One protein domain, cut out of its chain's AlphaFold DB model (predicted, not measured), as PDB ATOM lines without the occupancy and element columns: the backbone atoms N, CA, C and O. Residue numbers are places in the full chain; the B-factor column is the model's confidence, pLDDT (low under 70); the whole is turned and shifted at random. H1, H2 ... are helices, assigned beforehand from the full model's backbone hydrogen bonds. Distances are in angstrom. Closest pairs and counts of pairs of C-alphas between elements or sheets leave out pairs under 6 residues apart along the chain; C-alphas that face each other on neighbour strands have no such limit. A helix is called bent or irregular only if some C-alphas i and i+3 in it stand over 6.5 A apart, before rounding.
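This is residues 156 to 314 of the 317 residues of an uncharacterized protein of Winogradskyella thalassocola (UniProt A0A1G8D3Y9). Two helical hairpins, H2 with H3 and H6 with H7, stand at the two ends of the domain, and H5 slants between them as a bridge, packed on H3 near its beginning and on H6 farther along. H4 packs across H5, and the very short H1 packs on the H2 and H3 hairpin. The printed part has 159 residues, with seven named helices, H1 to H7 in order along the chain, and no named strand; the class is all helix. The whole is compact, with a radius of gyration of the C-alphas of 17.0 A and spans of 51 by 39 by 28 A.

H1 is residues 156 to 159, beginning at C-alpha 156 at (16.937, -28.656, -8.138). H2 is residues 172 to 189, 25.7 A long. H3, residues 201 to 224, is the longest at 34.8 A, from C-alpha 201 at (10.857, -45.476, -20.093). H4 is residues 232 to 243, 16.1 A, and H5 is residues 251 to 269, 27.3 A. H6 is residues 280 to 289, 14.3 A. H7, residues 292 to 312, is 31.3 A long and ends at C-alpha 312 at (0.020, -51.659, 18.760); it is irregular, with C-alphas 293 and 296 7.7 A apart.

H3 and H5 are the hubs, touching three helices each. H1 touches residues 175 to 183 of H2, closest at the C-alphas of Gly 159 and Asn 178, 4.5 A. H1 also touches H3, with Tyr 156 and Ala 213 closest, their C-alphas 6.0 A apart. H2 and H3 form a hairpin at a shallow tilt of 18 degrees, opposite ways; the closest C-alphas, of Arg 183 and Ala 213, are 6.2 A apart. Residues 207 to 215 of H3 touch residues 251 to 256 of H5 at a steep tilt of 44 degrees, the same way; the closest C-alphas are those of Leu 211 and Glu 252, 5.4 A. H4 touches H5 at a steep tilt of 51 degrees, closest at the C-alphas of Met 238 and Tyr 260, 6.0 A. Residues 261 to 265 of H5 touch H6, the C-alphas of Ile 261 and Ala 286 being closest at 6.2 A, at a steep tilt of 69 degrees, only just short of about perpendicular. H6 and H7 form a hairpin at a shallow tilt of 3 degrees, opposite ways, with the C-alphas of Tyr 283 and Ile 299 closest at 6.0 A. H3 and H7 are apart. In H2, H5 and H6 every O i to N i+4 pair is within hydrogen-bond range; the counts are 19 of 20 in H3, 5 of 8 in H4 and 15 of 17 in H7, and H1 is too short for such a pair.

The C-alphas farthest apart, of Asp 191 and Asn 314, are 54.3 A apart. The printed part has no cut. The links H1 to H2 and H2 to H3 are long, and H6 to H7 is tight. Residues 226 to 229 and 312 to 314 have pLDDT under 70.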
ATOM      1  N   TYR A 156      17.764 -29.834  -7.860       93.06
ATOM      2  CA  TYR A 156      16.937 -28.656  -8.138       93.06
ATOM      3  C   TYR A 156      17.167 -27.531  -7.132       93.06
ATOM      4  O   TYR A 156      16.915 -26.366  -7.444       93.06
ATOM      5  N   ARG A 157      17.723 -27.854  -5.957       91.19
ATOM      6  CA  ARG A 157      18.048 -26.877  -4.913       91.19
ATOM      7  C   ARG A 157      18.960 -25.769  -5.413       91.19
ATOM      8  O   ARG A 157      18.831 -24.647  -4.947       91.19
ATOM      9  N   LYS A 158      19.806 -26.039  -6.415       91.75
ATOM     10  CA  LYS A 158      20.646 -25.031  -7.090       91.75
ATOM     11  C   LYS A 158      19.860 -23.836  -7.642       91.75
ATOM     12  O   LYS A 158      20.459 -22.813  -7.947       91.75
ATOM     13  N   GLY A 159      18.537 -23.944  -7.786       93.50
ATOM     14  CA  GLY A 159      17.683 -22.815  -8.148       93.50
ATOM     15  C   GLY A 159      17.440 -21.806  -7.016       93.50
ATOM     16  O   GLY A 159      17.006 -20.690  -7.299       93.50
ATOM     17  N   TYR A 160      17.703 -22.186  -5.762       93.06
ATOM     18  CA  TYR A 160      17.370 -21.404  -4.567       93.06
ATOM     19  C   TYR A 160      18.380 -21.519  -3.405       93.06
ATOM     20  O   TYR A 160      18.124 -20.966  -2.331       93.06
ATOM     21  N   ILE A 161      19.507 -22.219  -3.582       91.81
ATOM     22  CA  ILE A 161      20.638 -22.240  -2.639       91.81
ATOM     23  C   ILE A 161      21.924 -21.748  -3.301       91.81
ATOM     24  O   ILE A 161      22.107 -21.913  -4.508       91.81
ATOM     25  N   ASP A 162      22.827 -21.193  -2.500       90.56
ATOM     26  CA  ASP A 162      24.176 -20.826  -2.922       90.56
ATOM     27  C   ASP A 162      25.176 -22.001  -2.818       90.56
ATOM     28  O   ASP A 162      24.837 -23.136  -2.465       90.56
ATOM     29  N   ASN A 163      26.450 -21.725  -3.113       89.06
ATOM     30  CA  ASN A 163      27.525 -22.722  -3.047       89.06
ATOM     31  C   ASN A 163      27.841 -23.200  -1.615       89.06
ATOM     32  O   ASN A 163      28.406 -24.284  -1.453       89.06
ATOM     33  N   ASN A 164      27.464 -22.431  -0.591       89.88
ATOM     34  CA  ASN A 164      27.606 -22.786   0.822       89.88
ATOM     35  C   ASN A 164      26.386 -23.560   1.352       89.88
ATOM     36  O   ASN A 164      26.358 -23.936   2.522       89.88
ATOM     37  N   ARG A 165      25.410 -23.861   0.480       85.38
ATOM     38  CA  ARG A 165      24.117 -24.485   0.802       85.38
ATOM     39  C   ARG A 165      23.210 -23.604   1.660       85.38
ATOM     40  O   ARG A 165      22.315 -24.119   2.334       85.38
ATOM     41  N   GLU A 166      23.410 -22.297   1.610       89.62
ATOM     42  CA  GLU A 166      22.528 -21.323   2.236       89.62
ATOM     43  C   GLU A 166      21.403 -20.942   1.277       89.62
ATOM     44  O   GLU A 166      21.577 -20.906   0.059       89.62
ATOM     45  N   PHE A 167      20.212 -20.688   1.819       90.06
ATOM     46  CA  PHE A 167      19.077 -20.263   1.006       90.06
ATOM     47  C   PHE A 167      19.282 -18.842   0.485       90.06
ATOM     48  O   PHE A 167      19.571 -17.938   1.265       90.06
ATOM     49  N   LEU A 168      19.033 -18.648  -0.807       91.88
ATOM     50  CA  LEU A 168      19.045 -17.332  -1.438       91.88
ATOM     51  C   LEU A 168      17.881 -16.465  -0.930       91.88
ATOM     52  O   LEU A 168      16.802 -16.976  -0.618       91.88
ATOM     53  N   ASP A 169      18.103 -15.152  -0.889       91.62
ATOM     54  CA  ASP A 169      17.069 -14.149  -0.620       91.62
ATOM     55  C   ASP A 169      16.367 -13.764  -1.931       91.62
ATOM     56  O   ASP A 169      16.773 -12.837  -2.629       91.62
ATOM     57  N   ILE A 170      15.378 -14.570  -2.323       92.38
ATOM     58  CA  ILE A 170      14.637 -14.452  -3.588       92.38
ATOM     59  C   ILE A 170      13.151 -14.753  -3.373       92.38
ATOM     60  O   ILE A 170      12.777 -15.472  -2.442       92.38
ATOM     61  N   THR A 171      12.288 -14.242  -4.258       92.25
ATOM     62  CA  THR A 171      10.846 -14.526  -4.182       92.25
ATOM     63  C   THR A 171      10.528 -15.964  -4.599       92.25
ATOM     64  O   THR A 171      11.322 -16.639  -5.262       92.25
ATOM     65  N   LYS A 172       9.325 -16.444  -4.253       91.81
ATOM     66  CA  LYS A 172       8.845 -17.778  -4.653       91.81
ATOM     67  C   LYS A 172       8.761 -17.944  -6.171       91.81
ATOM     68  O   LYS A 172       9.104 -19.004  -6.690       91.81
ATOM     69  N   GLU A 173       8.384 -16.890  -6.890       93.56
ATOM     70  CA  GLU A 173       8.319 -16.873  -8.351       93.56
ATOM     71  C   GLU A 173       9.716 -16.971  -8.969       93.56
ATOM     72  O   GLU A 173       9.913 -17.699  -9.944       93.56
ATOM     73  N   GLU A 174      10.702 -16.276  -8.397       95.25
ATOM     74  CA  GLU A 174      12.085 -16.332  -8.865       95.25
ATOM     75  C   GLU A 174      12.727 -17.697  -8.590       95.25
ATOM     76  O   GLU A 174      13.304 -18.303  -9.500       95.25
ATOM     77  N   ALA A 175      12.553 -18.230  -7.378       95.06
ATOM     78  CA  ALA A 175      13.007 -19.569  -7.019       95.06
ATOM     79  C   ALA A 175      12.403 -20.634  -7.950       95.06
ATOM     80  O   ALA A 175      13.130 -21.462  -8.508       95.06
ATOM     81  N   TRP A 176      11.091 -20.581  -8.202       96.06
ATOM     82  CA  TRP A 176      10.425 -21.524  -9.101       96.06
ATOM     83  C   TRP A 176      10.865 -21.376 -10.555       96.06
ATOM     84  O   TRP A 176      11.062 -22.377 -11.247       96.06
ATOM     85  N   LYS A 177      11.087 -20.144 -11.024       97.19
ATOM     86  CA  LYS A 177      11.648 -19.884 -12.355       97.19
ATOM     87  C   LYS A 177      13.027 -20.523 -12.510       97.19
ATOM     88  O   LYS A 177      13.310 -21.110 -13.554       97.19
ATOM     89  N   ASN A 178      13.884 -20.436 -11.494       97.31
ATOM     90  CA  ASN A 178      15.212 -21.048 -11.525       97.31
ATOM     91  C   ASN A 178      15.141 -22.582 -11.481       97.31
ATOM     92  O   ASN A 178      15.800 -23.238 -12.286       97.31
ATOM     93  N   VAL A 179      14.292 -23.152 -10.620       96.94
ATOM     94  CA  VAL A 179      14.030 -24.603 -10.580       96.94
ATOM     95  C   VAL A 179      13.496 -25.111 -11.924       96.94
ATOM     96  O   VAL A 179      13.988 -26.111 -12.448       96.94
ATOM     97  N   SER A 180      12.554 -24.384 -12.530       97.00
ATOM     98  CA  SER A 180      11.978 -24.719 -13.838       97.00
ATOM     99  C   SER A 180      13.036 -24.741 -14.941       97.00
ATOM    100  O   SER A 180      13.061 -25.674 -15.734       97.00
ATOM    101  N   LYS A 181      13.981 -23.790 -14.955       97.94
ATOM    102  CA  LYS A 181      15.103 -23.814 -15.913       97.94
ATOM    103  C   LYS A 181      15.964 -25.073 -15.778       97.94
ATOM    104  O   LYS A 181      16.388 -25.628 -16.788       97.94
ATOM    105  N   ILE A 182      16.229 -25.525 -14.549       96.88
ATOM    106  CA  ILE A 182      17.005 -26.751 -14.301       96.88
ATOM    107  C   ILE A 182      16.226 -27.975 -14.803       96.88
ATOM    108  O   ILE A 182      16.789 -28.809 -15.512       96.88
ATOM    109  N   ARG A 183      14.926 -28.063 -14.488       96.56
ATOM    110  CA  ARG A 183      14.020 -29.104 -15.005       96.56
ATOM    111  C   ARG A 183      14.044 -29.158 -16.530       96.56
ATOM    112  O   ARG A 183      14.291 -30.220 -17.092       96.56
ATOM    113  N   ASP A 184      13.835 -28.020 -17.183       97.19
ATOM    114  CA  ASP A 184      13.743 -27.936 -18.641       97.19
ATOM    115  C   ASP A 184      15.078 -28.295 -19.310       97.19
ATOM    116  O   ASP A 184      15.088 -28.921 -20.368       97.19
ATOM    117  N   SER A 185      16.211 -27.991 -18.663       96.44
ATOM    118  CA  SER A 185      17.529 -28.453 -19.111       96.44
ATOM    119  C   SER A 185      17.628 -29.979 -19.125       96.44
ATOM    120  O   SER A 185      18.127 -30.530 -20.099       96.44
ATOM    121  N   PHE A 186      17.144 -30.676 -18.089       95.44
ATOM    122  CA  PHE A 186      17.141 -32.143 -18.076       95.44
ATOM    123  C   PHE A 186      16.199 -32.729 -19.128       95.44
ATOM    124  O   PHE A 186      16.581 -33.674 -19.815       95.44
ATOM    125  N   LEU A 187      14.991 -32.172 -19.271       95.94
ATOM    126  CA  LEU A 187      14.037 -32.623 -20.289       95.94
ATOM    127  C   LEU A 187      14.635 -32.494 -21.694       95.94
ATOM    128  O   LEU A 187      14.579 -33.443 -22.472       95.94
ATOM    129  N   LYS A 188      15.282 -31.362 -21.987       95.75
ATOM    130  CA  LYS A 188      15.959 -31.123 -23.264       95.75
ATOM    131  C   LYS A 188      17.166 -32.037 -23.474       95.75
ATOM    132  O   LYS A 188      17.294 -32.640 -24.533       95.75
ATOM    133  N   ASP A 189      18.041 -32.168 -22.476       94.44
ATOM    134  CA  ASP A 189      19.236 -33.023 -22.552       94.44
ATOM    135  C   ASP A 189      18.892 -34.496 -22.809       94.44
ATOM    136  O   ASP A 189      19.728 -35.268 -23.294       94.44
ATOM    137  N   PHE A 190      17.672 -34.898 -22.451       94.38
ATOM    138  CA  PHE A 190      17.178 -36.258 -22.578       94.38
ATOM    139  C   PHE A 190      16.146 -36.474 -23.681       94.38
ATOM    140  O   PHE A 190      15.728 -37.621 -23.831       94.38
ATOM    141  N   ASP A 191      15.826 -35.442 -24.471       93.44
ATOM    142  CA  ASP A 191      14.863 -35.504 -25.581       93.44
ATOM    143  C   ASP A 191      13.448 -35.914 -25.108       93.44
ATOM    144  O   ASP A 191      12.814 -36.816 -25.650       93.44
ATOM    145  N   LEU A 192      12.991 -35.297 -24.008       93.50
ATOM    146  CA  LEU A 192      11.718 -35.576 -23.316       93.50
ATOM    147  C   LEU A 192      10.753 -34.377 -23.324       93.50
ATOM    148  O   LEU A 192       9.829 -34.307 -22.508       93.50
ATOM    149  N   ASP A 193      10.982 -33.409 -24.204       81.12
ATOM    150  CA  ASP A 193      10.165 -32.203 -24.366       81.12
ATOM    151  C   ASP A 193       8.873 -32.446 -25.169       81.12
ATOM    152  O   ASP A 193       7.974 -31.606 -25.154       81.12
ATOM    153  N   GLN A 194       8.741 -33.610 -25.809       81.75
ATOM    154  CA  GLN A 194       7.557 -34.008 -26.571       81.75
ATOM    155  C   GLN A 194       6.581 -34.885 -25.766       81.75
ATOM    156  O   GLN A 194       6.837 -35.291 -24.621       81.75
ATOM    157  N   ASP A 195       5.429 -35.171 -26.376       80.19
ATOM    158  CA  ASP A 195       4.474 -36.147 -25.863       80.19
ATOM    159  C   ASP A 195       5.078 -37.549 -25.919       80.19
ATOM    160  O   ASP A 195       5.549 -38.026 -26.952       80.19
ATOM    161  N   VAL A 196       5.049 -38.218 -24.773       87.19
ATOM    162  CA  VAL A 196       5.631 -39.542 -24.576       87.19
ATOM    163  C   VAL A 196       4.512 -40.529 -24.293       87.19
ATOM    164  O   VAL A 196       3.586 -40.246 -23.535       87.19
ATOM    165  N   SER A 197       4.586 -41.701 -24.918       86.81
ATOM    166  CA  SER A 197       3.575 -42.738 -24.718       86.81
ATOM    167  C   SER A 197       3.576 -43.220 -23.264       86.81
ATOM    168  O   SER A 197       4.637 -43.392 -22.658       86.81
ATOM    169  N   GLU A 198       2.393 -43.461 -22.702       87.31
ATOM    170  CA  GLU A 198       2.256 -43.973 -21.341       87.31
ATOM    171  C   GLU A 198       2.984 -45.315 -21.144       87.31
ATOM    172  O   GLU A 198       3.169 -46.100 -22.070       87.31
ATOM    173  N   ASN A 199       3.370 -45.609 -19.897       84.75
ATOM    174  CA  ASN A 199       4.058 -46.853 -19.512       84.75
ATOM    175  C   ASN A 199       5.374 -47.150 -20.266       84.75
ATOM    176  O   ASN A 199       5.804 -48.305 -20.326       84.75
ATOM    177  N   THR A 200       6.016 -46.119 -20.821       92.62
ATOM    178  CA  THR A 200       7.354 -46.190 -21.424       92.62
ATOM    179  C   THR A 200       8.435 -45.695 -20.464       92.62
ATOM    180  O   THR A 200       8.157 -45.020 -19.466       92.62
ATOM    181  N   TYR A 201       9.689 -46.009 -20.791       94.12
ATOM    182  CA  TYR A 201      10.857 -45.476 -20.093       94.12
ATOM    183  C   TYR A 201      10.900 -43.939 -20.142       94.12
ATOM    184  O   TYR A 201      11.150 -43.293 -19.128       94.12
ATOM    185  N   GLU A 202      10.625 -43.355 -21.307       95.38
ATOM    186  CA  GLU A 202      10.626 -41.911 -21.536       95.38
ATOM    187  C   GLU A 202       9.581 -41.221 -20.655       95.38
ATOM    188  O   GLU A 202       9.879 -40.235 -19.983       95.38
ATOM    189  N   HIS A 203       8.377 -41.794 -20.572       95.25
ATOM    190  CA  HIS A 203       7.329 -41.302 -19.685       95.25
ATOM    191  C   HIS A 203       7.704 -41.407 -18.203       95.25
ATOM    192  O   HIS A 203       7.455 -40.478 -17.429       95.25
ATOM    193  N   TYR A 204       8.350 -42.501 -17.800       95.06
ATOM    194  CA  TYR A 204       8.878 -42.632 -16.448       95.06
ATOM    195  C   TYR A 204       9.920 -41.553 -16.126       95.06
ATOM    196  O   TYR A 204       9.771 -40.853 -15.126       95.06
ATOM    197  N   LEU A 205      10.929 -41.370 -16.979       95.25
ATOM    198  CA  LEU A 205      11.984 -40.388 -16.735       95.25
ATOM    199  C   LEU A 205      11.444 -38.947 -16.774       95.25
ATOM    200  O   LEU A 205      11.827 -38.132 -15.936       95.25
ATOM    201  N   LYS A 206      10.503 -38.639 -17.678       95.88
ATOM    202  CA  LYS A 206       9.795 -37.348 -17.702       95.88
ATOM    203  C   LYS A 206       9.028 -37.111 -16.399       95.88
ATOM    204  O   LYS A 206       9.112 -36.020 -15.845       95.88
ATOM    205  N   THR A 207       8.338 -38.133 -15.882       95.25
ATOM    206  CA  THR A 207       7.637 -38.058 -14.587       95.25
ATOM    207  C   THR A 207       8.612 -37.725 -13.457       95.25
ATOM    208  O   THR A 207       8.364 -36.794 -12.696       95.25
ATOM    209  N   GLU A 208       9.743 -38.433 -13.371       93.94
ATOM    210  CA  GLU A 208      10.766 -38.190 -12.344       93.94
ATOM    211  C   GLU A 208      11.312 -36.756 -12.408       93.94
ATOM    212  O   GLU A 208      11.367 -36.069 -11.391       93.94
ATOM    213  N   ILE A 209      11.645 -36.265 -13.606       95.25
ATOM    214  CA  ILE A 209      12.201 -34.919 -13.799       95.25
ATOM    215  C   ILE A 209      11.185 -33.831 -13.444       95.25
ATOM    216  O   ILE A 209      11.513 -32.877 -12.735       95.25
ATOM    217  N   THR A 210       9.960 -33.946 -13.953       95.44
ATOM    218  CA  THR A 210       8.939 -32.912 -13.774       95.44
ATOM    219  C   THR A 210       8.480 -32.840 -12.328       95.44
ATOM    220  O   THR A 210       8.461 -31.757 -11.742       95.44
ATOM    221  N   LEU A 211       8.152 -33.989 -11.735       95.12
ATOM    222  CA  LEU A 211       7.640 -34.033 -10.373       95.12
ATOM    223  C   LEU A 211       8.747 -33.845  -9.335       95.12
ATOM    224  O   LEU A 211       8.492 -33.232  -8.303       95.12
ATOM    225  N   GLY A 212       9.980 -34.270  -9.628       93.75
ATOM    226  CA  GLY A 212      11.136 -34.006  -8.771       93.75
ATOM    227  C   GLY A 212      11.380 -32.512  -8.575       93.75
ATOM    228  O   GLY A 212      11.606 -32.071  -7.452       93.75
ATOM    229  N   ALA A 213      11.239 -31.714  -9.638       94.50
ATOM    230  CA  ALA A 213      11.352 -30.260  -9.551       94.50
ATOM    231  C   ALA A 213      10.262 -29.641  -8.656       94.50
ATOM    232  O   ALA A 213      10.556 -28.763  -7.844       94.50
ATOM    233  N   VAL A 214       9.015 -30.110  -8.788       94.50
ATOM    234  CA  VAL A 214       7.887 -29.662  -7.953       94.50
ATOM    235  C   VAL A 214       8.125 -30.030  -6.493       94.50
ATOM    236  O   VAL A 214       8.076 -29.152  -5.634       94.50
ATOM    237  N   ASN A 215       8.419 -31.300  -6.210       91.94
ATOM    238  CA  ASN A 215       8.627 -31.781  -4.848       91.94
ATOM    239  C   ASN A 215       9.788 -31.043  -4.178       91.94
ATOM    240  O   ASN A 215       9.584 -30.482  -3.108       91.94
ATOM    241  N   ASP A 216      10.956 -30.932  -4.821       90.06
ATOM    242  CA  ASP A 216      12.098 -30.198  -4.255       90.06
ATOM    243  C   ASP A 216      11.780 -28.720  -4.006       90.06
ATOM    244  O   ASP A 216      12.240 -28.140  -3.019       90.06
ATOM    245  N   PHE A 217      11.001 -28.082  -4.883       92.19
ATOM    246  CA  PHE A 217      10.583 -26.700  -4.677       92.19
ATOM    247  C   PHE A 217       9.629 -26.560  -3.483       92.19
ATOM    248  O   PHE A 217       9.788 -25.635  -2.685       92.19
ATOM    249  N   LEU A 218       8.678 -27.484  -3.311       89.25
ATOM    250  CA  LEU A 218       7.740 -27.466  -2.185       89.25
ATOM    251  C   LEU A 218       8.466 -27.507  -0.835       89.25
ATOM    252  O   LEU A 218       8.050 -26.830   0.105       89.25
ATOM    253  N   ILE A 219       9.592 -28.223  -0.742       83.25
ATOM    254  CA  ILE A 219      10.442 -28.249   0.461       83.25
ATOM    255  C   ILE A 219      10.901 -26.843   0.841       83.25
ATOM    256  O   ILE A 219      10.826 -26.455   2.009       83.25
ATOM    257  N   TRP A 220      11.405 -26.093  -0.137       87.12
ATOM    258  CA  TRP A 220      11.850 -24.719   0.056       87.12
ATOM    259  C   TRP A 220      10.670 -23.799   0.378       87.12
ATOM    260  O   TRP A 220      10.728 -23.064   1.364       87.12
ATOM    261  N   TYR A 221       9.582 -23.908  -0.388       87.69
ATOM    262  CA  TYR A 221       8.376 -23.090  -0.242       87.69
ATOM    263  C   TYR A 221       7.821 -23.159   1.186       87.69
ATOM    264  O   TYR A 221       7.684 -22.127   1.848       87.69
ATOM    265  N   PHE A 222       7.655 -24.376   1.721       82.88
ATOM    266  CA  PHE A 222       7.162 -24.589   3.084       82.88
ATOM    267  C   PHE A 222       8.098 -24.080   4.187       82.88
ATOM    268  O   PHE A 222       7.655 -23.891   5.320       82.88
ATOM    269  N   ARG A 223       9.393 -23.902   3.899       82.88
ATOM    270  CA  ARG A 223      10.384 -23.392   4.859       82.88
ATOM    271  C   ARG A 223      10.531 -21.874   4.825       82.88
ATOM    272  O   ARG A 223      10.995 -21.316   5.815       82.88
ATOM    273  N   LYS A 224      10.237 -21.235   3.692       82.81
ATOM    274  CA  LYS A 224      10.605 -19.835   3.434       82.81
ATOM    275  C   LYS A 224       9.439 -18.882   3.272       82.81
ATOM    276  O   LYS A 224       9.655 -17.682   3.401       82.81
ATOM    277  N   THR A 225       8.242 -19.383   3.000       74.44
ATOM    278  CA  THR A 225       7.067 -18.530   2.833       74.44
ATOM    279  C   THR A 225       6.132 -18.657   4.028       74.44
ATOM    280  O   THR A 225       6.025 -19.730   4.630       74.44
ATOM    281  N   ASP A 226       5.451 -17.558   4.360       67.12
ATOM    282  CA  ASP A 226       4.270 -17.578   5.219       67.12
ATOM    283  C   ASP A 226       3.171 -18.290   4.434       67.12
ATOM    284  O   ASP A 226       2.411 -17.691   3.675       67.12
ATOM    285  N   ASN A 227       3.204 -19.619   4.502       65.94
ATOM    286  CA  ASN A 227       2.318 -20.467   3.727       65.94
ATOM    287  C   ASN A 227       0.870 -20.100   4.068       65.94
ATOM    288  O   ASN A 227       0.528 -19.948   5.240       65.94
ATOM    289  N   THR A 228       0.007 -20.022   3.062       69.56
ATOM    290  CA  THR A 228      -1.446 -20.028   3.241       69.56
ATOM    291  C   THR A 228      -2.041 -21.011   2.241       69.56
ATOM    292  O   THR A 228      -1.536 -21.173   1.132       69.56
ATOM    293  N   ILE A 229      -3.104 -21.717   2.633       69.75
ATOM    294  CA  ILE A 229      -3.767 -22.676   1.733       69.75
ATOM    295  C   ILE A 229      -4.461 -21.997   0.542       69.75
ATOM    296  O   ILE A 229      -4.689 -22.650  -0.472       69.75
ATOM    297  N   ASP A 230      -4.761 -20.702   0.670       71.00
ATOM    298  CA  ASP A 230      -5.436 -19.877  -0.336       71.00
ATOM    299  C   ASP A 230      -4.459 -19.180  -1.298       71.00
ATOM    300  O   ASP A 230      -4.872 -18.399  -2.152       71.00
ATOM    301  N   ASP A 231      -3.156 -19.439  -1.174       82.56
ATOM    302  CA  ASP A 231      -2.158 -18.902  -2.090       82.56
ATOM    303  C   ASP A 231      -2.326 -19.526  -3.486       82.56
ATOM    304  O   ASP A 231      -2.076 -20.718  -3.698       82.56
ATOM    305  N   ASP A 232      -2.726 -18.709  -4.467       88.56
ATOM    306  CA  ASP A 232      -2.948 -19.138  -5.856       88.56
ATOM    307  C   ASP A 232      -1.721 -19.836  -6.458       88.56
ATOM    308  O   ASP A 232      -1.843 -20.750  -7.282       88.56
ATOM    309  N   PHE A 233      -0.525 -19.435  -6.027       88.94
ATOM    310  CA  PHE A 233       0.720 -20.039  -6.469       88.94
ATOM    311  C   PHE A 233       0.873 -21.470  -5.928       88.94
ATOM    312  O   PHE A 233       1.124 -22.394  -6.707       88.94
ATOM    313  N   TYR A 234       0.642 -21.697  -4.630       88.88
ATOM    314  CA  TYR A 234       0.632 -23.048  -4.056       88.88
ATOM    315  C   TYR A 234      -0.449 -23.940  -4.678       88.88
ATOM    316  O   TYR A 234      -0.169 -25.080  -5.059       88.88
ATOM    317  N   LYS A 235      -1.659 -23.408  -4.878       90.81
ATOM    318  CA  LYS A 235      -2.736 -24.115  -5.581       90.81
ATOM    319  C   LYS A 235      -2.312 -24.534  -6.988       90.81
ATOM    320  O   LYS A 235      -2.516 -25.685  -7.366       90.81
ATOM    321  N   THR A 236      -1.680 -23.636  -7.742       91.69
ATOM    322  CA  THR A 236      -1.175 -23.929  -9.094       91.69
ATOM    323  C   THR A 236      -0.144 -25.059  -9.080       91.69
ATOM    324  O   THR A 236      -0.203 -25.953  -9.922       91.69
ATOM    325  N   LEU A 237       0.761 -25.080  -8.095       91.94
ATOM    326  CA  LEU A 237       1.711 -26.185  -7.933       91.94
ATOM    327  C   LEU A 237       1.003 -27.510  -7.638       91.94
ATOM    328  O   LEU A 237       1.315 -28.515  -8.275       91.94
ATOM    329  N   MET A 238       0.025 -27.516  -6.729       93.00
ATOM    330  CA  MET A 238      -0.748 -28.719  -6.397       93.00
ATOM    331  C   MET A 238      -1.539 -29.261  -7.587       93.00
ATOM    332  O   MET A 238      -1.630 -30.476  -7.748       93.00
ATOM    333  N   GLU A 239      -2.050 -28.402  -8.468       93.81
ATOM    334  CA  GLU A 239      -2.754 -28.847  -9.677       93.81
ATOM    335  C   GLU A 239      -1.839 -29.530 -10.711       93.81
ATOM    336  O   GLU A 239      -2.344 -30.236 -11.586       93.81
ATOM    337  N   THR A 240      -0.507 -29.469 -10.557       94.81
ATOM    338  CA  THR A 240       0.419 -30.327 -11.331       94.81
ATOM    339  C   THR A 240       0.112 -31.815 -11.123       94.81
ATOM    340  O   THR A 240       0.262 -32.624 -12.032       94.81
ATOM    341  N   TYR A 241      -0.410 -32.202  -9.956       95.25
ATOM    342  CA  TYR A 241      -0.858 -33.574  -9.713       95.25
ATOM    343  C   TYR A 241      -1.895 -34.060 -10.744       95.25
ATOM    344  O   TYR A 241      -1.891 -35.230 -11.127       95.25
ATOM    345  N   ASN A 242      -2.751 -33.154 -11.227       92.25
ATOM    346  CA  ASN A 242      -3.859 -33.456 -12.131       92.25
ATOM    347  C   ASN A 242      -3.554 -33.203 -13.611       92.25
ATOM    348  O   ASN A 242      -4.387 -33.554 -14.448       92.25
ATOM    349  N   SER A 243      -2.415 -32.592 -13.945       88.75
ATOM    350  CA  SER A 243      -2.163 -32.111 -15.306       88.75
ATOM    351  C   SER A 243      -1.890 -33.230 -16.311       88.75
ATOM    352  O   SER A 243      -2.170 -33.057 -17.493       88.75
ATOM    353  N   GLU A 244      -1.365 -34.375 -15.861       85.31
ATOM    354  CA  GLU A 244      -0.964 -35.490 -16.726       85.31
ATOM    355  C   GLU A 244      -1.274 -36.866 -16.094       85.31
ATOM    356  O   GLU A 244      -1.725 -36.991 -14.948       85.31
ATOM    357  N   HIS A 245      -1.066 -37.939 -16.861       90.25
ATOM    358  CA  HIS A 245      -1.130 -39.318 -16.373       90.25
ATOM    359  C   HIS A 245       0.252 -39.789 -15.927       90.25
ATOM    360  O   HIS A 245       0.884 -40.565 -16.622       90.25
ATOM    361  N   TRP A 246       0.710 -39.347 -14.759       94.75
ATOM    362  CA  TRP A 246       2.048 -39.661 -14.245       94.75
ATOM    363  C   TRP A 246       2.353 -41.163 -14.128       94.75
ATOM    364  O   TRP A 246       1.480 -41.980 -13.808       94.75
ATOM    365  N   HIS A 247       3.621 -41.536 -14.332       94.25
ATOM    366  CA  HIS A 247       4.050 -42.935 -14.308       94.25
ATOM    367  C   HIS A 247       3.991 -43.543 -12.883       94.25
ATOM    368  O   HIS A 247       4.680 -43.068 -11.979       94.25
ATOM    369  N   PRO A 248       3.270 -44.660 -12.656       92.19
ATOM    370  CA  PRO A 248       2.980 -45.188 -11.311       92.19
ATOM    371  C   PRO A 248       4.188 -45.795 -10.576       92.19
ATOM    372  O   PRO A 248       4.123 -46.033  -9.374       92.19
ATOM    373  N   ASN A 249       5.297 -46.051 -11.274       90.69
ATOM    374  CA  ASN A 249       6.551 -46.486 -10.642       90.69
ATOM    375  C   ASN A 249       7.456 -45.313 -10.220       90.69
ATOM    376  O   ASN A 249       8.558 -45.553  -9.745       90.69
ATOM    377  N   SER A 250       7.031 -44.062 -10.410       91.25
ATOM    378  CA  SER A 250       7.806 -42.887 -10.003       91.25
ATOM    379  C   SER A 250       7.763 -42.665  -8.492       91.25
ATOM    380  O   SER A 250       6.692 -42.692  -7.877       91.25
ATOM    381  N   VAL A 251       8.929 -42.407  -7.893       89.62
ATOM    382  CA  VAL A 251       9.033 -42.009  -6.480       89.62
ATOM    383  C   VAL A 251       8.494 -40.597  -6.283       89.62
ATOM    384  O   VAL A 251       7.822 -40.311  -5.291       89.62
ATOM    385  N   GLU A 252       8.736 -39.725  -7.257       92.12
ATOM    386  CA  GLU A 252       8.291 -38.337  -7.227       92.12
ATOM    387  C   GLU A 252       6.774 -38.229  -7.389       92.12
ATOM    388  O   GLU A 252       6.141 -37.378  -6.760       92.12
ATOM    389  N   TYR A 253       6.156 -39.157  -8.123       94.19
ATOM    390  CA  TYR A 253       4.700 -39.246  -8.175       94.19
ATOM    391  C   TYR A 253       4.081 -39.704  -6.851       94.19
ATOM    392  O   TYR A 253       3.058 -39.160  -6.430       94.19
ATOM    393  N   TYR A 254       4.709 -40.654  -6.151       92.44
ATOM    394  CA  TYR A 254       4.282 -41.024  -4.799       92.44
ATOM    395  C   TYR A 254       4.336 -39.823  -3.844       92.44
ATOM    396  O   TYR A 254       3.343 -39.516  -3.184       92.44
ATOM    397  N   LYS A 255       5.458 -39.095  -3.820       91.12
ATOM    398  CA  LYS A 255       5.618 -37.902  -2.975       91.12
ATOM    399  C   LYS A 255       4.586 -36.822  -3.297       91.12
ATOM    400  O   LYS A 255       3.951 -36.301  -2.382       91.12
ATOM    401  N   LEU A 256       4.368 -36.524  -4.580       93.81
ATOM    402  CA  LEU A 256       3.382 -35.517  -4.969       93.81
ATOM    403  C   LEU A 256       1.952 -35.965  -4.635       93.81
ATOM    404  O   LEU A 256       1.134 -35.129  -4.261       93.81
ATOM    405  N   THR A 257       1.652 -37.266  -4.707       94.69
ATOM    406  CA  THR A 257       0.362 -37.809  -4.244       94.69
ATOM    407  C   THR A 257       0.140 -37.485  -2.769       94.69
ATOM    408  O   THR A 257      -0.913 -36.966  -2.411       94.69
ATOM    409  N   GLU A 258       1.135 -37.719  -1.915       92.62
ATOM    410  CA  GLU A 258       1.054 -37.390  -0.486       92.62
ATOM    411  C   GLU A 258       0.893 -35.885  -0.241       92.62
ATOM    412  O   GLU A 258       0.004 -35.479   0.511       92.62
ATOM    413  N   HIS A 259       1.662 -35.040  -0.938       91.69
ATOM    414  CA  HIS A 259       1.474 -33.587  -0.880       91.69
ATOM    415  C   HIS A 259       0.061 -33.166  -1.290       91.69
ATOM    416  O   HIS A 259      -0.544 -32.331  -0.618       91.69
ATOM    417  N   TYR A 260      -0.483 -33.757  -2.352       95.00
ATOM    418  CA  TYR A 260      -1.808 -33.420  -2.859       95.00
ATOM    419  C   TYR A 260      -2.928 -33.844  -1.901       95.00
ATOM    420  O   TYR A 260      -3.868 -33.086  -1.665       95.00
ATOM    421  N   ILE A 261      -2.831 -35.033  -1.304       95.62
ATOM    422  CA  ILE A 261      -3.813 -35.497  -0.318       95.62
ATOM    423  C   ILE A 261      -3.749 -34.651   0.958       95.62
ATOM    424  O   ILE A 261      -4.796 -34.236   1.461       95.62
ATOM    425  N   ASN A 262      -2.549 -34.305   1.433       93.19
ATOM    426  CA  ASN A 262      -2.388 -33.385   2.561       93.19
ATOM    427  C   ASN A 262      -2.925 -31.990   2.228       93.19
ATOM    428  O   ASN A 262      -3.584 -31.383   3.066       93.19
ATOM    429  N   TYR A 263      -2.727 -31.502   0.999       93.31
ATOM    430  CA  TYR A 263      -3.325 -30.256   0.521       93.31
ATOM    431  C   TYR A 263      -4.855 -30.290   0.614       93.31
ATOM    432  O   TYR A 263      -5.445 -29.375   1.181       93.31
ATOM    433  N   LYS A 264      -5.512 -31.367   0.161       95.69
ATOM    434  CA  LYS A 264      -6.977 -31.501   0.274       95.69
ATOM    435  C   LYS A 264      -7.467 -31.532   1.721       95.69
ATOM    436  O   LYS A 264      -8.496 -30.925   2.019       95.69
ATOM    437  N   LEU A 265      -6.740 -32.195   2.618       95.88
ATOM    438  CA  LEU A 265      -7.039 -32.185   4.055       95.88
ATOM    439  C   LEU A 265      -6.855 -30.788   4.658       95.88
ATOM    440  O   LEU A 265      -7.735 -30.301   5.361       95.88
ATOM    441  N   ASN A 266      -5.763 -30.108   4.318       93.31
ATOM    442  CA  ASN A 266      -5.482 -28.738   4.734       93.31
ATOM    443  C   ASN A 266      -6.570 -27.759   4.278       93.31
ATOM    444  O   ASN A 266      -7.049 -26.977   5.096       93.31
ATOM    445  N   THR A 267      -7.031 -27.852   3.025       93.25
ATOM    446  CA  THR A 267      -8.167 -27.059   2.529       93.25
ATOM    447  C   THR A 267      -9.448 -27.354   3.306       93.25
ATOM    448  O   THR A 267     -10.173 -26.431   3.664       93.25
ATOM    449  N   LYS A 268      -9.733 -28.630   3.599       94.19
ATOM    450  CA  LYS A 268     -10.927 -29.029   4.362       94.19
ATOM    451  C   LYS A 268     -10.911 -28.489   5.797       94.19
ATOM    452  O   LYS A 268     -11.956 -28.093   6.306       94.19
ATOM    453  N   HIS A 269      -9.743 -28.487   6.437       93.12
ATOM    454  CA  HIS A 269      -9.579 -28.123   7.848       93.12
ATOM    455  C   HIS A 269      -9.172 -26.670   8.084       93.12
ATOM    456  O   HIS A 269      -9.121 -26.245   9.237       93.12
ATOM    457  N   ASN A 270      -8.872 -25.919   7.021       90.00
ATOM    458  CA  ASN A 270      -8.240 -24.604   7.092       90.00
ATOM    459  C   ASN A 270      -6.955 -24.618   7.951       90.00
ATOM    460  O   ASN A 270      -6.797 -23.841   8.893       90.00
ATOM    461  N   LYS A 271      -6.061 -25.572   7.659       88.81
ATOM    462  CA  LYS A 271      -4.793 -25.801   8.372       88.81
ATOM    463  C   LYS A 271      -3.618 -25.886   7.408       88.81
ATOM    464  O   LYS A 271      -3.807 -26.026   6.207       88.81
ATOM    465  N   ILE A 272      -2.403 -25.839   7.950       83.06
ATOM    466  CA  ILE A 272      -1.154 -25.995   7.193       83.06
ATOM    467  C   ILE A 272      -0.314 -27.076   7.862       83.06
ATOM    468  O   ILE A 272       0.738 -26.823   8.445       83.06
ATOM    469  N   GLU A 273      -0.822 -28.299   7.798       85.94
ATOM    470  CA  GLU A 273      -0.083 -29.466   8.248       85.94
ATOM    471  C   GLU A 273       0.816 -29.968   7.125       85.94
ATOM    472  O   GLU A 273       0.420 -30.067   5.959       85.94
ATOM    473  N   LYS A 274       2.047 -30.314   7.490       80.06
ATOM    474  CA  LYS A 274       3.012 -30.922   6.567       80.06
ATOM    475  C   LYS A 274       2.675 -32.381   6.282       80.06
ATOM    476  O   LYS A 274       2.959 -32.884   5.195       80.06
ATOM    477  N   TYR A 275       2.054 -33.040   7.255       87.44
ATOM    478  CA  TYR A 275       1.713 -34.446   7.200       87.44
ATOM    479  C   TYR A 275       0.443 -34.742   7.996       87.44
ATOM    480  O   TYR A 275       0.252 -34.207   9.085       87.44
ATOM    481  N   TYR A 276      -0.391 -35.622   7.448       91.44
ATOM    482  CA  TYR A 276      -1.480 -36.265   8.170       91.44
ATOM    483  C   TYR A 276      -1.181 -37.757   8.295       91.44
ATOM    484  O   TYR A 276      -0.976 -38.434   7.278       91.44
ATOM    485  N   GLU A 277      -1.221 -38.253   9.529       91.88
ATOM    486  CA  GLU A 277      -1.133 -39.679   9.842       91.88
ATOM    487  C   GLU A 277      -2.238 -40.488   9.131       91.88
ATOM    488  O   GLU A 277      -3.326 -39.958   8.839       91.88
ATOM    489  N   PRO A 278      -2.007 -41.786   8.858       93.44
ATOM    490  CA  PRO A 278      -3.029 -42.685   8.337       93.44
ATOM    491  C   PRO A 278      -4.275 -42.689   9.232       93.44
ATOM    492  O   PRO A 278      -4.223 -43.002  10.418       93.44
ATOM    493  N   SER A 279      -5.417 -42.336   8.649       95.81
ATOM    494  CA  SER A 279      -6.700 -42.223   9.344       95.81
ATOM    495  C   SER A 279      -7.852 -42.502   8.385       95.81
ATOM    496  O   SER A 279      -7.692 -42.410   7.164       95.81
ATOM    497  N   ILE A 280      -9.034 -42.811   8.929       97.06
ATOM    498  CA  ILE A 280     -10.256 -42.990   8.126       97.06
ATOM    499  C   ILE A 280     -10.546 -41.735   7.294       97.06
ATOM    500  O   ILE A 280     -10.964 -41.831   6.145       97.06
ATOM    501  N   GLU A 281     -10.258 -40.548   7.825       97.50
ATOM    502  CA  GLU A 281     -10.424 -39.314   7.065       97.50
ATOM    503  C   GLU A 281      -9.449 -39.218   5.884       97.50
ATOM    504  O   GLU A 281      -9.881 -38.940   4.763       97.50
ATOM    505  N   LYS A 282      -8.152 -39.486   6.103       97.25
ATOM    506  CA  LYS A 282      -7.155 -39.504   5.020       97.25
ATOM    507  C   LYS A 282      -7.517 -40.537   3.957       97.25
ATOM    508  O   LYS A 282      -7.383 -40.255   2.770       97.25
ATOM    509  N   TYR A 283      -8.032 -41.695   4.370       98.00
ATOM    510  CA  TYR A 283      -8.550 -42.719   3.469       98.00
ATOM    511  C   TYR A 283      -9.693 -42.201   2.582       98.00
ATOM    512  O   TYR A 283      -9.631 -42.347   1.361       98.00
ATOM    513  N   GLU A 284     -10.711 -41.557   3.157       98.25
ATOM    514  CA  GLU A 284     -11.849 -41.045   2.380       98.25
ATOM    515  C   GLU A 284     -11.437 -39.916   1.422       98.25
ATOM    516  O   GLU A 284     -11.876 -39.883   0.270       98.25
ATOM    517  N   VAL A 285     -10.525 -39.032   1.843       98.19
ATOM    518  CA  VAL A 285      -9.945 -38.012   0.951       98.19
ATOM    519  C   VAL A 285      -9.143 -38.671  -0.174       98.19
ATOM    520  O   VAL A 285      -9.323 -38.329  -1.342       98.19
ATOM    521  N   ALA A 286      -8.305 -39.659   0.134       97.75
ATOM    522  CA  ALA A 286      -7.549 -40.407  -0.862       97.75
ATOM    523  C   ALA A 286      -8.459 -41.117  -1.876       97.75
ATOM    524  O   ALA A 286      -8.218 -41.064  -3.079       97.75
ATOM    525  N   LYS A 287      -9.553 -41.725  -1.421       98.00
ATOM    526  CA  LYS A 287     -10.542 -42.376  -2.285       98.00
ATOM    527  C   LYS A 287     -11.210 -41.394  -3.252       98.00
ATOM    528  O   LYS A 287     -11.437 -41.743  -4.415       98.00
ATOM    529  N   ALA A 288     -11.488 -40.175  -2.789       97.56
ATOM    530  CA  ALA A 288     -12.088 -39.119  -3.596       97.56
ATOM    531  C   ALA A 288     -11.102 -38.494  -4.599       97.56
ATOM    532  O   ALA A 288     -11.484 -38.239  -5.740       97.56
ATOM    533  N   TYR A 289      -9.849 -38.266  -4.195       97.19
ATOM    534  CA  TYR A 289      -8.931 -37.387  -4.929       97.19
ATOM    535  C   TYR A 289      -7.697 -38.067  -5.529       97.19
ATOM    536  O   TYR A 289      -7.098 -37.499  -6.439       97.19
ATOM    537  N   ALA A 290      -7.300 -39.258  -5.070       96.75
ATOM    538  CA  ALA A 290      -6.166 -39.960  -5.666       96.75
ATOM    539  C   ALA A 290      -6.489 -40.399  -7.105       96.75
ATOM    540  O   ALA A 290      -7.630 -40.719  -7.441       96.75
ATOM    541  N   ARG A 291      -5.481 -40.442  -7.973       95.31
ATOM    542  CA  ARG A 291      -5.636 -40.805  -9.390       95.31
ATOM    543  C   ARG A 291      -5.826 -42.310  -9.563       95.31
ATOM    544  O   ARG A 291      -5.197 -43.106  -8.870       95.31
ATOM    545  N   GLU A 292      -6.653 -42.709 -10.526       93.19
ATOM    546  CA  GLU A 292      -7.072 -44.109 -10.725       93.19
ATOM    547  C   GLU A 292      -5.909 -45.102 -10.870       93.19
ATOM    548  O   GLU A 292      -5.965 -46.202 -10.322       93.19
ATOM    549  N   ASN A 293      -4.822 -44.708 -11.540       92.00
ATOM    550  CA  ASN A 293      -3.674 -45.585 -11.785       92.00
ATOM    551  C   ASN A 293      -2.876 -45.957 -10.519       92.00
ATOM    552  O   ASN A 293      -2.111 -46.920 -10.552       92.00
ATOM    553  N   ILE A 294      -3.058 -45.226  -9.412       94.62
ATOM    554  CA  ILE A 294      -2.396 -45.491  -8.121       94.62
ATOM    555  C   ILE A 294      -3.374 -45.642  -6.952       94.62
ATOM    556  O   ILE A 294      -2.993 -46.181  -5.912       94.62
ATOM    557  N   LYS A 295      -4.638 -45.223  -7.123       95.75
ATOM    558  CA  LYS A 295      -5.638 -45.085  -6.054       95.75
ATOM    559  C   LYS A 295      -5.740 -46.345  -5.215       95.75
ATOM    560  O   LYS A 295      -5.609 -46.265  -4.002       95.75
ATOM    561  N   LYS A 296      -5.916 -47.503  -5.857       96.00
ATOM    562  CA  LYS A 296      -6.080 -48.789  -5.165       96.00
ATOM    563  C   LYS A 296      -4.917 -49.095  -4.218       96.00
ATOM    564  O   LYS A 296      -5.154 -49.425  -3.066       96.00
ATOM    565  N   LEU A 297      -3.681 -48.991  -4.697       94.50
ATOM    566  CA  LEU A 297      -2.499 -49.290  -3.885       94.50
ATOM    567  C   LEU A 297      -2.314 -48.254  -2.772       94.50
ATOM    568  O   LEU A 297      -2.035 -48.597  -1.628       94.50
ATOM    569  N   TYR A 298      -2.536 -46.982  -3.100       95.31
ATOM    570  CA  TYR A 298      -2.417 -45.885  -2.154       95.31
ATOM    571  C   TYR A 298      -3.401 -46.017  -0.978       95.31
ATOM    572  O   TYR A 298      -2.984 -45.978   0.179       95.31
ATOM    573  N   ILE A 299      -4.688 -46.267  -1.255       96.38
ATOM    574  CA  ILE A 299      -5.697 -46.459  -0.202       96.38
ATOM    575  C   ILE A 299      -5.454 -47.742   0.602       96.38
ATOM    576  O   ILE A 299      -5.650 -47.736   1.812       96.38
ATOM    577  N   GLN A 300      -4.961 -48.811  -0.038       95.62
ATOM    578  CA  GLN A 300      -4.604 -50.057   0.648       95.62
ATOM    579  C   GLN A 300      -3.479 -49.851   1.666       95.62
ATOM    580  O   GLN A 300      -3.519 -50.442   2.743       95.62
ATOM    581  N   ASN A 301      -2.488 -49.003   1.367       93.50
ATOM    582  CA  ASN A 301      -1.447 -48.679   2.345       93.50
ATOM    583  C   ASN A 301      -2.023 -47.940   3.554       93.50
ATOM    584  O   ASN A 301      -1.715 -48.303   4.685       93.50
ATOM    585  N   ILE A 302      -2.893 -46.950   3.321       95.00
ATOM    586  CA  ILE A 302      -3.556 -46.211   4.402       95.00
ATOM    587  C   ILE A 302      -4.374 -47.166   5.278       95.00
ATOM    588  O   ILE A 302      -4.215 -47.156   6.496       95.00
ATOM    589  N   GLU A 303      -5.202 -48.026   4.672       95.06
ATOM    590  CA  GLU A 303      -5.988 -49.033   5.396       95.06
ATOM    591  C   GLU A 303      -5.092 -49.916   6.266       95.06
ATOM    592  O   GLU A 303      -5.361 -50.084   7.455       95.06
ATOM    593  N   ARG A 304      -4.007 -50.461   5.704       93.62
ATOM    594  CA  ARG A 304      -3.085 -51.337   6.440       93.62
ATOM    595  C   ARG A 304      -2.445 -50.631   7.631       93.62
ATOM    596  O   ARG A 304      -2.428 -51.204   8.715       93.62
ATOM    597  N   LEU A 305      -1.985 -49.394   7.457       91.62
ATOM    598  CA  LEU A 305      -1.362 -48.625   8.537       91.62
ATOM    599  C   LEU A 305      -2.352 -48.278   9.657       91.62
ATOM    600  O   LEU A 305      -1.994 -48.358  10.828       91.62
ATOM    601  N   ILE A 306      -3.613 -47.977   9.327       93.25
ATOM    602  CA  ILE A 306      -4.669 -47.782  10.338       93.25
ATOM    603  C   ILE A 306      -4.840 -49.049  11.189       93.25
ATOM    604  O   ILE A 306      -4.945 -48.963  12.412       93.25
ATOM    605  N   HIS A 307      -4.857 -50.229  10.561       90.12
ATOM    606  CA  HIS A 307      -4.978 -51.495  11.289       90.12
ATOM    607  C   HIS A 307      -3.752 -51.767  12.166       90.12
ATOM    608  O   HIS A 307      -3.921 -52.129  13.328       90.12
ATOM    609  N   GLU A 308      -2.539 -51.560  11.639       87.50
ATOM    610  CA  GLU A 308      -1.287 -51.760  12.381       87.50
ATOM    611  C   GLU A 308      -1.221 -50.852  13.629       87.50
ATOM    612  O   GLU A 308      -0.953 -51.352  14.724       87.50
ATOM    613  N   ASN A 309      -1.590 -49.571  13.508       82.19
ATOM    614  CA  ASN A 309      -1.615 -48.607  14.621       82.19
ATOM    615  C   ASN A 309      -2.665 -48.939  15.703       82.19
ATOM    616  O   ASN A 309      -2.453 -48.706  16.898       82.19
ATOM    617  N   ASN A 310      -3.805 -49.514  15.309       78.25
ATOM    618  CA  ASN A 310      -4.839 -49.963  16.249       78.25
ATOM    619  C   ASN A 310      -4.443 -51.249  16.993       78.25
ATOM    620  O   ASN A 310      -4.942 -51.516  18.084       78.25
ATOM    621  N   THR A 311      -3.566 -52.075  16.418       73.12
ATOM    622  CA  THR A 311      -3.066 -53.279  17.097       73.12
ATOM    623  C   THR A 311      -1.973 -52.977  18.116       73.12
ATOM    624  O   THR A 311      -2.011 -53.548  19.201       73.12
ATOM    625  N   THR A 312      -1.048 -52.058  17.824       64.12
ATOM    626  CA  THR A 312       0.020 -51.659  18.760       64.12
ATOM    627  C   THR A 312      -0.511 -50.920  19.988       64.12
ATOM    628  O   THR A 312      -0.052 -51.166  21.097       64.12
ATOM    629  N   SER A 313      -1.548 -50.094  19.832       59.12
ATOM    630  CA  SER A 313      -2.202 -49.397  20.955       59.12
ATOM    631  C   SER A 313      -2.966 -50.315  21.924       59.12
ATOM    632  O   SER A 313      -3.236 -49.917  23.055       59.12
ATOM    633  N   ASN A 314      -3.293 -51.546  21.517       52.25
ATOM    634  CA  ASN A 314      -3.970 -52.539  22.361       52.25
ATOM    635  C   ASN A 314      -3.012 -53.513  23.063       52.25
ATOM    636  O   ASN A 314      -3.454 -54.266  23.924       52.25
TER     637      ASN A 314